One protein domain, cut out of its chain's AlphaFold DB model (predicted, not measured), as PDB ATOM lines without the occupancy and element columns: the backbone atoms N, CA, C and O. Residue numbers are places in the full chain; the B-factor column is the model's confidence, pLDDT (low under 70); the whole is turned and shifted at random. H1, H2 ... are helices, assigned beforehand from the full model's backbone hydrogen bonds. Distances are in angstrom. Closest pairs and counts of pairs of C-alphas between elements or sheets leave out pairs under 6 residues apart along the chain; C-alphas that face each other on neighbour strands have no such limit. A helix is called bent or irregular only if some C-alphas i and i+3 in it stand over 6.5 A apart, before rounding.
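Overview. This is residues 51 to 120 of the 130 residues of the protein "Secreted RxLR effector peptide protein" of Phytophthora palmivora var. palmivora (UniProt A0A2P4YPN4). A long last helix, H5, runs along one side of a small all-helix body; H4 folds back along its first half as a helical hairpin, and H3 stands about perpendicular to H5 near its second half. H2 makes a corner with the beginning of H3, and the short H1 sits at the far end of the body, close to the beginning of H5 and loosely joined to the rest. The printed part has 70 residues with five named helices, H1 to H5 in order along the chain, and no named strand. It is compact, with a radius of gyration of the C-alphas of 11.6 A, and spans 33 by 22 by 18 A.

Arrangement. H1, residues 51 to 56, touches no helix. It is close to but not clearly touching H5, residues 103 to 119: the closest C-alphas, those of Phe 54 and Ala 105, are 7.4 A apart, at a shallow tilt of 16 degrees, opposite ways. H2, residues 63 to 70, is apart from H1 and near H5. H2 and H3, residues 72 to 86, touch only at the corner by their link, the closest C-alphas being those of Met 68 and Leu 75, 4.4 A apart, at a steep tilt of 63 degrees. H3 and H5 only just touch, with 3 pairs of C-alphas within 8 A, through residues 79 to 83 and 113 to 117; the closest C-alphas, those of Phe 79 and Tyr 113, are 6.4 A apart, and the lines are about perpendicular at 82 degrees. H4, residues 89 to 98, is close to but not clearly touching H3, the closest C-alphas being those of Trp 82 and Ala 92, 7.8 A apart. H4 and H5 are a helical hairpin: they touch, H5 with residues 103 to 110 alone, and the closest C-alphas, those of Ile 93 and Ile 106, are 6.5 A apart. They run opposite ways at a shallow tilt of 33 degrees, only just short of steep. H4 is apart from H1 and H2. Every O i to N i+4 pair is within hydrogen-bond range in H1, H2, H4 and H5; in H3 it is 9 of 11.

Along the chain. H1 begins at C-alpha 51, (135.249, 111.254, 133.786). H2 follows at residues 63 to 70. H3, residues 72 to 86, is 19.9 A long and irregular: C-alphas 83 and 86 are 7.5 A apart. H4, residues 89 to 98, is 14.4 A long and begins at C-alpha 89, (120.368, 120.478, 118.176). H5, 24.5 A long, ends at C-alpha 119, (119.054, 124.599, 134.531).

Size, cuts and confidence. The two C-alphas farthest apart, those of Ala 58 and Gln 84, are 33.0 A apart. The printed part has no cut. The links H2 to H3, H3 to H4 and H4 to H5 are tight, and H1 to H2 is short. The mean pLDDT of the printed part is 79.5; it is under 70 at residues 51 to 52, 54 to 56, 58 to 59 and 85 to 87.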
ATOM      1  N   TYR A  51     133.812 111.103 134.031       59.88
ATOM      2  CA  TYR A  51     135.249 111.254 133.786       59.88
ATOM      3  C   TYR A  51     135.839 109.961 133.193       59.88
ATOM      4  O   TYR A  51     136.659 109.986 132.278       59.88
ATOM      5  N   ASN A  52     135.282 108.824 133.624       64.19
ATOM      6  CA  ASN A  52     135.600 107.482 133.154       64.19
ATOM      7  C   ASN A  52     135.257 107.217 131.678       64.19
ATOM      8  O   ASN A  52     135.888 106.347 131.084       64.19
ATOM      9  N   PHE A  53     134.263 107.888 131.088       70.69
ATOM     10  CA  PHE A  53     133.881 107.669 129.690       70.69
ATOM     11  C   PHE A  53     134.892 108.326 128.740       70.69
ATOM     12  O   PHE A  53     135.479 107.654 127.894       70.69
ATOM     13  N   PHE A  54     135.178 109.619 128.930       67.94
ATOM     14  CA  PHE A  54     136.116 110.344 128.062       67.94
ATOM     15  C   PHE A  54     137.573 109.904 128.253       67.94
ATOM     16  O   PHE A  54     138.344 109.991 127.305       67.94
ATOM     17  N   ASP A  55     137.950 109.401 129.433       66.69
ATOM     18  CA  ASP A  55     139.279 108.809 129.656       66.69
ATOM     19  C   ASP A  55     139.441 107.427 129.002       66.69
ATOM     20  O   ASP A  55     140.558 107.020 128.682       66.69
ATOM     21  N   LYS A  56     138.337 106.701 128.772       66.75
ATOM     22  CA  LYS A  56     138.330 105.426 128.032       66.75
ATOM     23  C   LYS A  56     138.254 105.612 126.521       66.75
ATOM     24  O   LYS A  56     138.503 104.652 125.789       66.75
ATOM     25  N   LEU A  57     137.914 106.809 126.044       72.00
ATOM     26  CA  LEU A  57     137.861 107.082 124.618       72.00
ATOM     27  C   LEU A  57     139.289 107.031 124.053       72.00
ATOM     28  O   LEU A  57     140.089 107.940 124.239       72.00
ATOM     29  N   ALA A  58     139.611 105.945 123.347       55.91
ATOM     30  CA  ALA A  58     140.942 105.700 122.781       55.91
ATOM     31  C   ALA A  58     141.374 106.740 121.725       55.91
ATOM     32  O   ALA A  58     142.527 106.761 121.301       55.91
ATOM     33  N   HIS A  59     140.445 107.594 121.290       65.31
ATOM     34  CA  HIS A  59     140.671 108.643 120.310       65.31
ATOM     35  C   HIS A  59     140.728 109.988 121.023       65.31
ATOM     36  O   HIS A  59     139.791 110.381 121.718       65.31
ATOM     37  N   LYS A  60     141.839 110.702 120.827       70.31
ATOM     38  CA  LYS A  60     142.018 112.046 121.363       70.31
ATOM     39  C   LYS A  60     140.927 112.955 120.799       70.31
ATOM     40  O   LYS A  60     140.856 113.141 119.583       70.31
ATOM     41  N   LEU A  61     140.091 113.513 121.673       78.56
ATOM     42  CA  LEU A  61     139.093 114.486 121.249       78.56
ATOM     43  C   LEU A  61     139.783 115.733 120.680       78.56
ATOM     44  O   LEU A  61     140.882 116.090 121.117       78.56
ATOM     45  N   PRO A  62     139.139 116.442 119.740       81.62
ATOM     46  CA  PRO A  62     139.626 117.745 119.323       81.62
ATOM     47  C   PRO A  62     139.749 118.681 120.531       81.62
ATOM     48  O   PRO A  62     138.913 118.656 121.437       81.62
ATOM     49  N   GLN A  63     140.771 119.538 120.525       83.50
ATOM     50  CA  GLN A  63     141.155 120.360 121.681       83.50
ATOM     51  C   GLN A  63     140.002 121.202 122.250       83.50
ATOM     52  O   GLN A  63     139.902 121.378 123.458       83.50
ATOM     53  N   GLN A  64     139.095 121.683 121.398       81.81
ATOM     54  CA  GLN A  64     137.904 122.420 121.833       81.81
ATOM     55  C   GLN A  64     136.972 121.580 122.724       81.81
ATOM     56  O   GLN A  64     136.438 122.086 123.704       81.81
ATOM     57  N   PHE A  65     136.812 120.286 122.442       83.50
ATOM     58  CA  PHE A  65     135.963 119.387 123.225       83.50
ATOM     59  C   PHE A  65     136.679 118.889 124.488       83.50
ATOM     60  O   PHE A  65     136.043 118.713 125.527       83.50
ATOM     61  N   GLU A  66     138.011 118.757 124.447       82.56
ATOM     62  CA  GLU A  66     138.831 118.620 125.661       82.56
ATOM     63  C   GLU A  66     138.684 119.844 126.576       82.56
ATOM     64  O   GLU A  66     138.536 119.701 127.791       82.56
ATOM     65  N   ASP A  67     138.676 121.048 126.007       82.75
ATOM     66  CA  ASP A  67     138.459 122.287 126.746       82.75
ATOM     67  C   ASP A  67     137.034 122.369 127.300       82.75
ATOM     68  O   ASP A  67     136.859 122.804 128.433       82.75
ATOM     69  N   MET A  68     136.016 121.884 126.586       81.38
ATOM     70  CA  MET A  68     134.658 121.772 127.137       81.38
ATOM     71  C   MET A  68     134.606 120.819 128.341       81.38
ATOM     72  O   MET A  68     133.977 121.132 129.348       81.38
ATOM     73  N   ARG A  69     135.333 119.697 128.299       78.69
ATOM     74  CA  ARG A  69     135.443 118.763 129.434       78.69
ATOM     75  C   ARG A  69     136.201 119.368 130.625       78.69
ATOM     76  O   ARG A  69     135.836 119.191 131.790       78.69
ATOM     77  N   THR A  70     137.309 120.054 130.352       78.31
ATOM     78  CA  THR A  70     138.258 120.494 131.387       78.31
ATOM     79  C   THR A  70     137.958 121.885 131.945       78.31
ATOM     80  O   THR A  70     138.267 122.140 133.111       78.31
ATOM     81  N   LYS A  71     137.336 122.774 131.162       81.06
ATOM     82  CA  LYS A  71     137.071 124.176 131.514       81.06
ATOM     83  C   LYS A  71     135.555 124.437 131.559       81.06
ATOM     84  O   LYS A  71     134.945 124.709 130.525       81.06
ATOM     85  N   PRO A  72     134.931 124.473 132.752       74.69
ATOM     86  CA  PRO A  72     133.477 124.637 132.876       74.69
ATOM     87  C   PRO A  72     132.975 125.988 132.347       74.69
ATOM     88  O   PRO A  72     131.896 126.073 131.770       74.69
ATOM     89  N   ALA A  73     133.771 127.052 132.485       79.00
ATOM     90  CA  ALA A  73     133.433 128.361 131.927       79.00
ATOM     91  C   ALA A  73     133.387 128.345 130.390       79.00
ATOM     92  O   ALA A  73     132.541 129.010 129.798       79.00
ATOM     93  N   TYR A  74     134.272 127.570 129.755       81.62
ATOM     94  CA  TYR A  74     134.290 127.416 128.302       81.62
ATOM     95  C   TYR A  74     133.083 126.608 127.827       81.62
ATOM     96  O   TYR A  74     132.402 127.017 126.896       81.62
ATOM     97  N   LEU A  75     132.751 125.522 128.528       84.31
ATOM     98  CA  LEU A  75     131.547 124.745 128.255       84.31
ATOM     99  C   LEU A  75     130.267 125.575 128.373       84.31
ATOM    100  O   LEU A  75     129.471 125.586 127.440       84.31
ATOM    101  N   ASN A  76     130.096 126.316 129.470       83.62
ATOM    102  CA  ASN A  76     128.926 127.174 129.650       83.62
ATOM    103  C   ASN A  76     128.854 128.246 128.562       83.62
ATOM    104  O   ASN A  76     127.778 128.519 128.054       83.62
ATOM    105  N   TYR A  77     129.989 128.821 128.158       84.06
ATOM    106  CA  TYR A  77     130.036 129.770 127.049       84.06
ATOM    107  C   TYR A  77     129.564 129.148 125.723       84.06
ATOM    108  O   TYR A  77     128.788 129.767 124.996       84.06
ATOM    109  N   ILE A  78     129.989 127.917 125.418       85.06
ATOM    110  CA  ILE A  78     129.561 127.196 124.211       85.06
ATOM    111  C   ILE A  78     128.072 126.838 124.279       85.06
ATOM    112  O   ILE A  78     127.340 127.119 123.334       85.06
ATOM    113  N   PHE A  79     127.602 126.286 125.397       87.00
ATOM    114  CA  PHE A  79     126.189 125.952 125.589       87.00
ATOM    115  C   PHE A  79     125.296 127.189 125.553       87.00
ATOM    116  O   PHE A  79     124.227 127.166 124.949       87.00
ATOM    117  N   GLU A  80     125.749 128.297 126.126       85.38
ATOM    118  CA  GLU A  80     125.045 129.568 126.049       85.38
ATOM    119  C   GLU A  80     124.992 130.097 124.610       85.38
ATOM    120  O   GLU A  80     123.948 130.574 124.176       85.38
ATOM    121  N   SER A  81     126.073 129.950 123.841       83.00
ATOM    122  CA  SER A  81     126.108 130.286 122.410       83.00
ATOM    123  C   SER A  81     125.128 129.435 121.587       83.00
ATOM    124  O   SER A  81     124.416 129.962 120.729       83.00
ATOM    125  N   TRP A  82     125.037 128.132 121.873       84.81
ATOM    126  CA  TRP A  82     124.057 127.241 121.245       84.81
ATOM    127  C   TRP A  82     122.626 127.645 121.619       84.81
ATOM    128  O   TRP A  82     121.782 127.800 120.736       84.81
ATOM    129  N   ARG A  83     122.380 127.931 122.904       82.69
ATOM    130  CA  ARG A  83     121.073 128.331 123.442       82.69
ATOM    131  C   ARG A  83     120.581 129.674 122.902       82.69
ATOM    132  O   ARG A  83     119.404 129.806 122.586       82.69
ATOM    133  N   GLN A  84     121.458 130.674 122.801       79.88
ATOM    134  CA  GLN A  84     121.109 132.038 122.380       79.88
ATOM    135  C   GLN A  84     120.850 132.185 120.872       79.88
ATOM    136  O   GLN A  84     120.471 133.267 120.424       79.88
ATOM    137  N   GLY A  85     120.992 131.117 120.085       64.75
ATOM    138  CA  GLY A  85     120.508 131.109 118.707       64.75
ATOM    139  C   GLY A  85     121.595 131.157 117.644       64.75
ATOM    140  O   GLY A  85     121.522 131.967 116.722       64.75
ATOM    141  N   ARG A  86     122.583 130.262 117.714       54.66
ATOM    142  CA  ARG A  86     123.473 130.018 116.562       54.66
ATOM    143  C   ARG A  86     123.527 128.575 116.086       54.66
ATOM    144  O   ARG A  86     124.195 128.320 115.087       54.66
ATOM    145  N   THR A  87     122.888 127.633 116.782       62.19
ATOM    146  CA  THR A  87     123.016 126.212 116.441       62.19
ATOM    147  C   THR A  87     121.794 125.420 116.907       62.19
ATOM    148  O   THR A  87     121.530 125.331 118.104       62.19
ATOM    149  N   ASN A  88     121.044 124.835 115.972       73.19
ATOM    150  CA  ASN A  88     120.001 123.852 116.291       73.19
ATOM    151  C   ASN A  88     120.626 122.558 116.846       73.19
ATOM    152  O   ASN A  88     121.766 122.237 116.518       73.19
ATOM    153  N   TYR A  89     119.881 121.757 117.618       77.88
ATOM    154  CA  TYR A  89     120.368 120.478 118.176       77.88
ATOM    155  C   TYR A  89     121.030 119.585 117.100       77.88
ATOM    156  O   TYR A  89     122.149 119.107 117.271       77.88
ATOM    157  N   ASN A  90     120.408 119.472 115.922       80.12
ATOM    158  CA  ASN A  90     120.967 118.727 114.783       80.12
ATOM    159  C   ASN A  90     122.209 119.385 114.158       80.12
ATOM    160  O   ASN A  90     123.091 118.690 113.657       80.12
ATOM    161  N   GLU A  91     122.302 120.713 114.174       82.31
ATOM    162  CA  GLU A  91     123.483 121.430 113.679       82.31
ATOM    163  C   GLU A  91     124.671 121.254 114.627       82.31
ATOM    164  O   GLU A  91     125.801 121.162 114.154       82.31
ATOM    165  N   ALA A  92     124.428 121.147 115.937       81.56
ATOM    166  CA  ALA A  92     125.465 120.883 116.928       81.56
ATOM    167  C   ALA A  92     126.027 119.466 116.758       81.56
ATOM    168  O   ALA A  92     127.244 119.302 116.725       81.56
ATOM    169  N   ILE A  93     125.160 118.470 116.534       84.69
ATOM    170  CA  ILE A  93     125.568 117.097 116.182       84.69
ATOM    171  C   ILE A  93     126.396 117.104 114.894       84.69
ATOM    172  O   ILE A  93     127.548 116.684 114.905       84.69
ATOM    173  N   THR A  94     125.861 117.686 113.816       86.62
ATOM    174  CA  THR A  94     126.551 117.766 112.515       86.62
ATOM    175  C   THR A  94     127.901 118.483 112.631       86.62
ATOM    176  O   THR A  94     128.865 118.153 111.941       86.62
ATOM    177  N   TYR A  95     127.989 119.508 113.482       84.12
ATOM    178  CA  TYR A  95     129.235 120.210 113.756       84.12
ATOM    179  C   TYR A  95     130.239 119.295 114.461       84.12
ATOM    180  O   TYR A  95     131.383 119.221 114.022       84.12
ATOM    181  N   MET A  96     129.825 118.568 115.500       84.81
ATOM    182  CA  MET A  96     130.695 117.635 116.220       84.81
ATOM    183  C   MET A  96     131.175 116.484 115.326       84.81
ATOM    184  O   MET A  96     132.373 116.194 115.313       84.81
ATOM    185  N   GLU A  97     130.295 115.915 114.498       86.31
ATOM    186  CA  GLU A  97     130.645 114.894 113.499       86.31
ATOM    187  C   GLU A  97     131.718 115.406 112.525       86.31
ATOM    188  O   GLU A  97     132.736 114.752 112.296       86.31
ATOM    189  N   LYS A  98     131.553 116.630 111.997       84.56
ATOM    190  CA  LYS A  98     132.539 117.268 111.101       84.56
ATOM    191  C   LYS A  98     133.891 117.516 111.761       84.56
ATOM    192  O   LYS A  98     134.899 117.600 111.065       84.56
ATOM    193  N   GLN A  99     133.915 117.673 113.081       82.81
ATOM    194  CA  GLN A  99     135.142 117.835 113.858       82.81
ATOM    195  C   GLN A  99     135.786 116.489 114.225       82.81
ATOM    196  O   GLN A  99     136.830 116.478 114.873       82.81
ATOM    197  N   GLY A 100     135.195 115.364 113.808       82.88
ATOM    198  CA  GLY A 100     135.701 114.025 114.095       82.88
ATOM    199  C   GLY A 100     135.408 113.556 115.519       82.88
ATOM    200  O   GLY A 100     136.126 112.704 116.040       82.88
ATOM    201  N   VAL A 101     134.390 114.122 116.174       83.69
ATOM    202  CA  VAL A 101     133.895 113.601 117.451       83.69
ATOM    203  C   VAL A 101     133.094 112.335 117.162       83.69
ATOM    204  O   VAL A 101     132.208 112.352 116.314       83.69
ATOM    205  N   GLY A 102     133.414 111.235 117.846       83.25
ATOM    206  CA  GLY A 102     132.676 109.982 117.690       83.25
ATOM    207  C   GLY A 102     131.268 110.058 118.284       83.25
ATOM    208  O   GLY A 102     131.054 110.754 119.278       83.25
ATOM    209  N   ASP A 103     130.335 109.298 117.715       84.06
ATOM    210  CA  ASP A 103     128.902 109.319 118.045       84.06
ATOM    211  C   ASP A 103     128.609 109.173 119.548       84.06
ATOM    212  O   ASP A 103     127.748 109.865 120.095       84.06
ATOM    213  N   GLU A 104     129.368 108.327 120.252       82.81
ATOM    214  CA  GLU A 104     129.225 108.148 121.703       82.81
ATOM    215  C   GLU A 104     129.566 109.435 122.474       82.81
ATOM    216  O   GLU A 104     128.833 109.849 123.372       82.81
ATOM    217  N   ALA A 105     130.648 110.123 122.095       82.06
ATOM    218  CA  ALA A 105     131.036 111.385 122.717       82.06
ATOM    219  C   ALA A 105     130.032 112.500 122.404       82.06
ATOM    220  O   ALA A 105     129.722 113.300 123.288       82.06
ATOM    221  N   ILE A 106     129.477 112.520 121.186       86.56
ATOM    222  CA  ILE A 106     128.389 113.435 120.821       86.56
ATOM    223  C   ILE A 106     127.192 113.213 121.744       86.56
ATOM    224  O   ILE A 106     126.697 114.174 122.325       86.56
ATOM    225  N   SER A 107     126.765 111.963 121.945       86.00
ATOM    226  CA  SER A 107     125.642 111.645 122.834       86.00
ATOM    227  C   SER A 107     125.844 112.207 124.246       86.00
ATOM    228  O   SER A 107     124.943 112.854 124.781       86.00
ATOM    229  N   HIS A 108     127.047 112.069 124.811       83.88
ATOM    230  CA  HIS A 108     127.377 112.645 126.116       83.88
ATOM    231  C   HIS A 108     127.363 114.182 126.128       83.88
ATOM    232  O   HIS A 108     126.831 114.778 127.066       83.88
ATOM    233  N   PHE A 109     127.901 114.847 125.098       84.38
ATOM    234  CA  PHE A 109     127.844 116.312 125.001       84.38
ATOM    235  C   PHE A 109     126.414 116.833 124.881       84.38
ATOM    236  O   PHE A 109     126.084 117.848 125.495       84.38
ATOM    237  N   MET A 110     125.561 116.140 124.128       86.75
ATOM    238  CA  MET A 110     124.170 116.545 123.962       86.75
ATOM    239  C   MET A 110     123.344 116.286 125.228       86.75
ATOM    240  O   MET A 110     122.562 117.148 125.616       86.75
ATOM    241  N   ALA A 111     123.587 115.187 125.949       86.38
ATOM    242  CA  ALA A 111     122.969 114.948 127.256       86.38
ATOM    243  C   ALA A 111     123.346 116.039 128.280       86.38
ATOM    244  O   ALA A 111     122.494 116.531 129.022       86.38
ATOM    245  N   ALA A 112     124.613 116.469 128.290       84.75
ATOM    246  CA  ALA A 112     125.059 117.585 129.120       84.75
ATOM    247  C   ALA A 112     124.415 118.919 128.698       84.75
ATOM    248  O   ALA A 112     124.093 119.748 129.552       84.75
ATOM    249  N   TYR A 113     124.194 119.123 127.396       85.12
ATOM    250  CA  TYR A 113     123.489 120.296 126.882       85.12
ATOM    251  C   TYR A 113     122.006 120.302 127.283       85.12
ATOM    252  O   TYR A 113     121.501 121.332 127.727       85.12
ATOM    253  N   ASP A 114     121.323 119.159 127.241       84.56
ATOM    254  CA  ASP A 114     119.942 119.035 127.721       84.56
ATOM    255  C   ASP A 114     119.832 119.347 129.219       84.56
ATOM    256  O   ASP A 114     118.951 120.104 129.641       84.56
ATOM    257  N   ALA A 115     120.764 118.841 130.033       85.50
ATOM    258  CA  ALA A 115     120.843 119.181 131.454       85.50
ATOM    259  C   ALA A 115     121.082 120.690 131.671       85.50
ATOM    260  O   ALA A 115     120.483 121.302 132.562       85.50
ATOM    261  N   TYR A 116     121.908 121.318 130.827       84.19
ATOM    262  CA  TYR A 116     122.129 122.764 130.849       84.19
ATOM    263  C   TYR A 116     120.851 123.546 130.521       84.19
ATOM    264  O   TYR A 116     120.527 124.507 131.220       84.19
ATOM    265  N   LEU A 117     120.080 123.122 129.515       84.25
ATOM    266  CA  LEU A 117     118.811 123.760 129.154       84.25
ATOM    267  C   LEU A 117     117.765 123.664 130.272       84.25
ATOM    268  O   LEU A 117     117.028 124.625 130.492       84.25
ATOM    269  N   GLN A 118     117.730 122.557 131.021       84.38
ATOM    270  CA  GLN A 118     116.863 122.426 132.198       84.38
ATOM    271  C   GLN A 118     117.239 123.415 133.312       84.38
ATOM    272  O   GLN A 118     116.359 123.991 133.952       84.38
ATOM    273  N   LYS A 119     118.541 123.647 133.529       82.00
ATOM    274  CA  LYS A 119     119.054 124.599 134.531       82.00
ATOM    275  C   LYS A 119     118.917 126.059 134.080       82.00
ATOM    276  O   LYS A 119     118.786 126.952 134.915       82.00
ATOM    277  N   HIS A 120     118.923 126.303 132.770       81.19
ATOM    278  CA  HIS A 120     118.884 127.630 132.156       81.19
ATOM    279  C   HIS A 120     117.736 127.753 131.140       81.19
ATOM    280  O   HIS A 120     117.994 127.941 129.941       81.19
TER     281      HIS A 120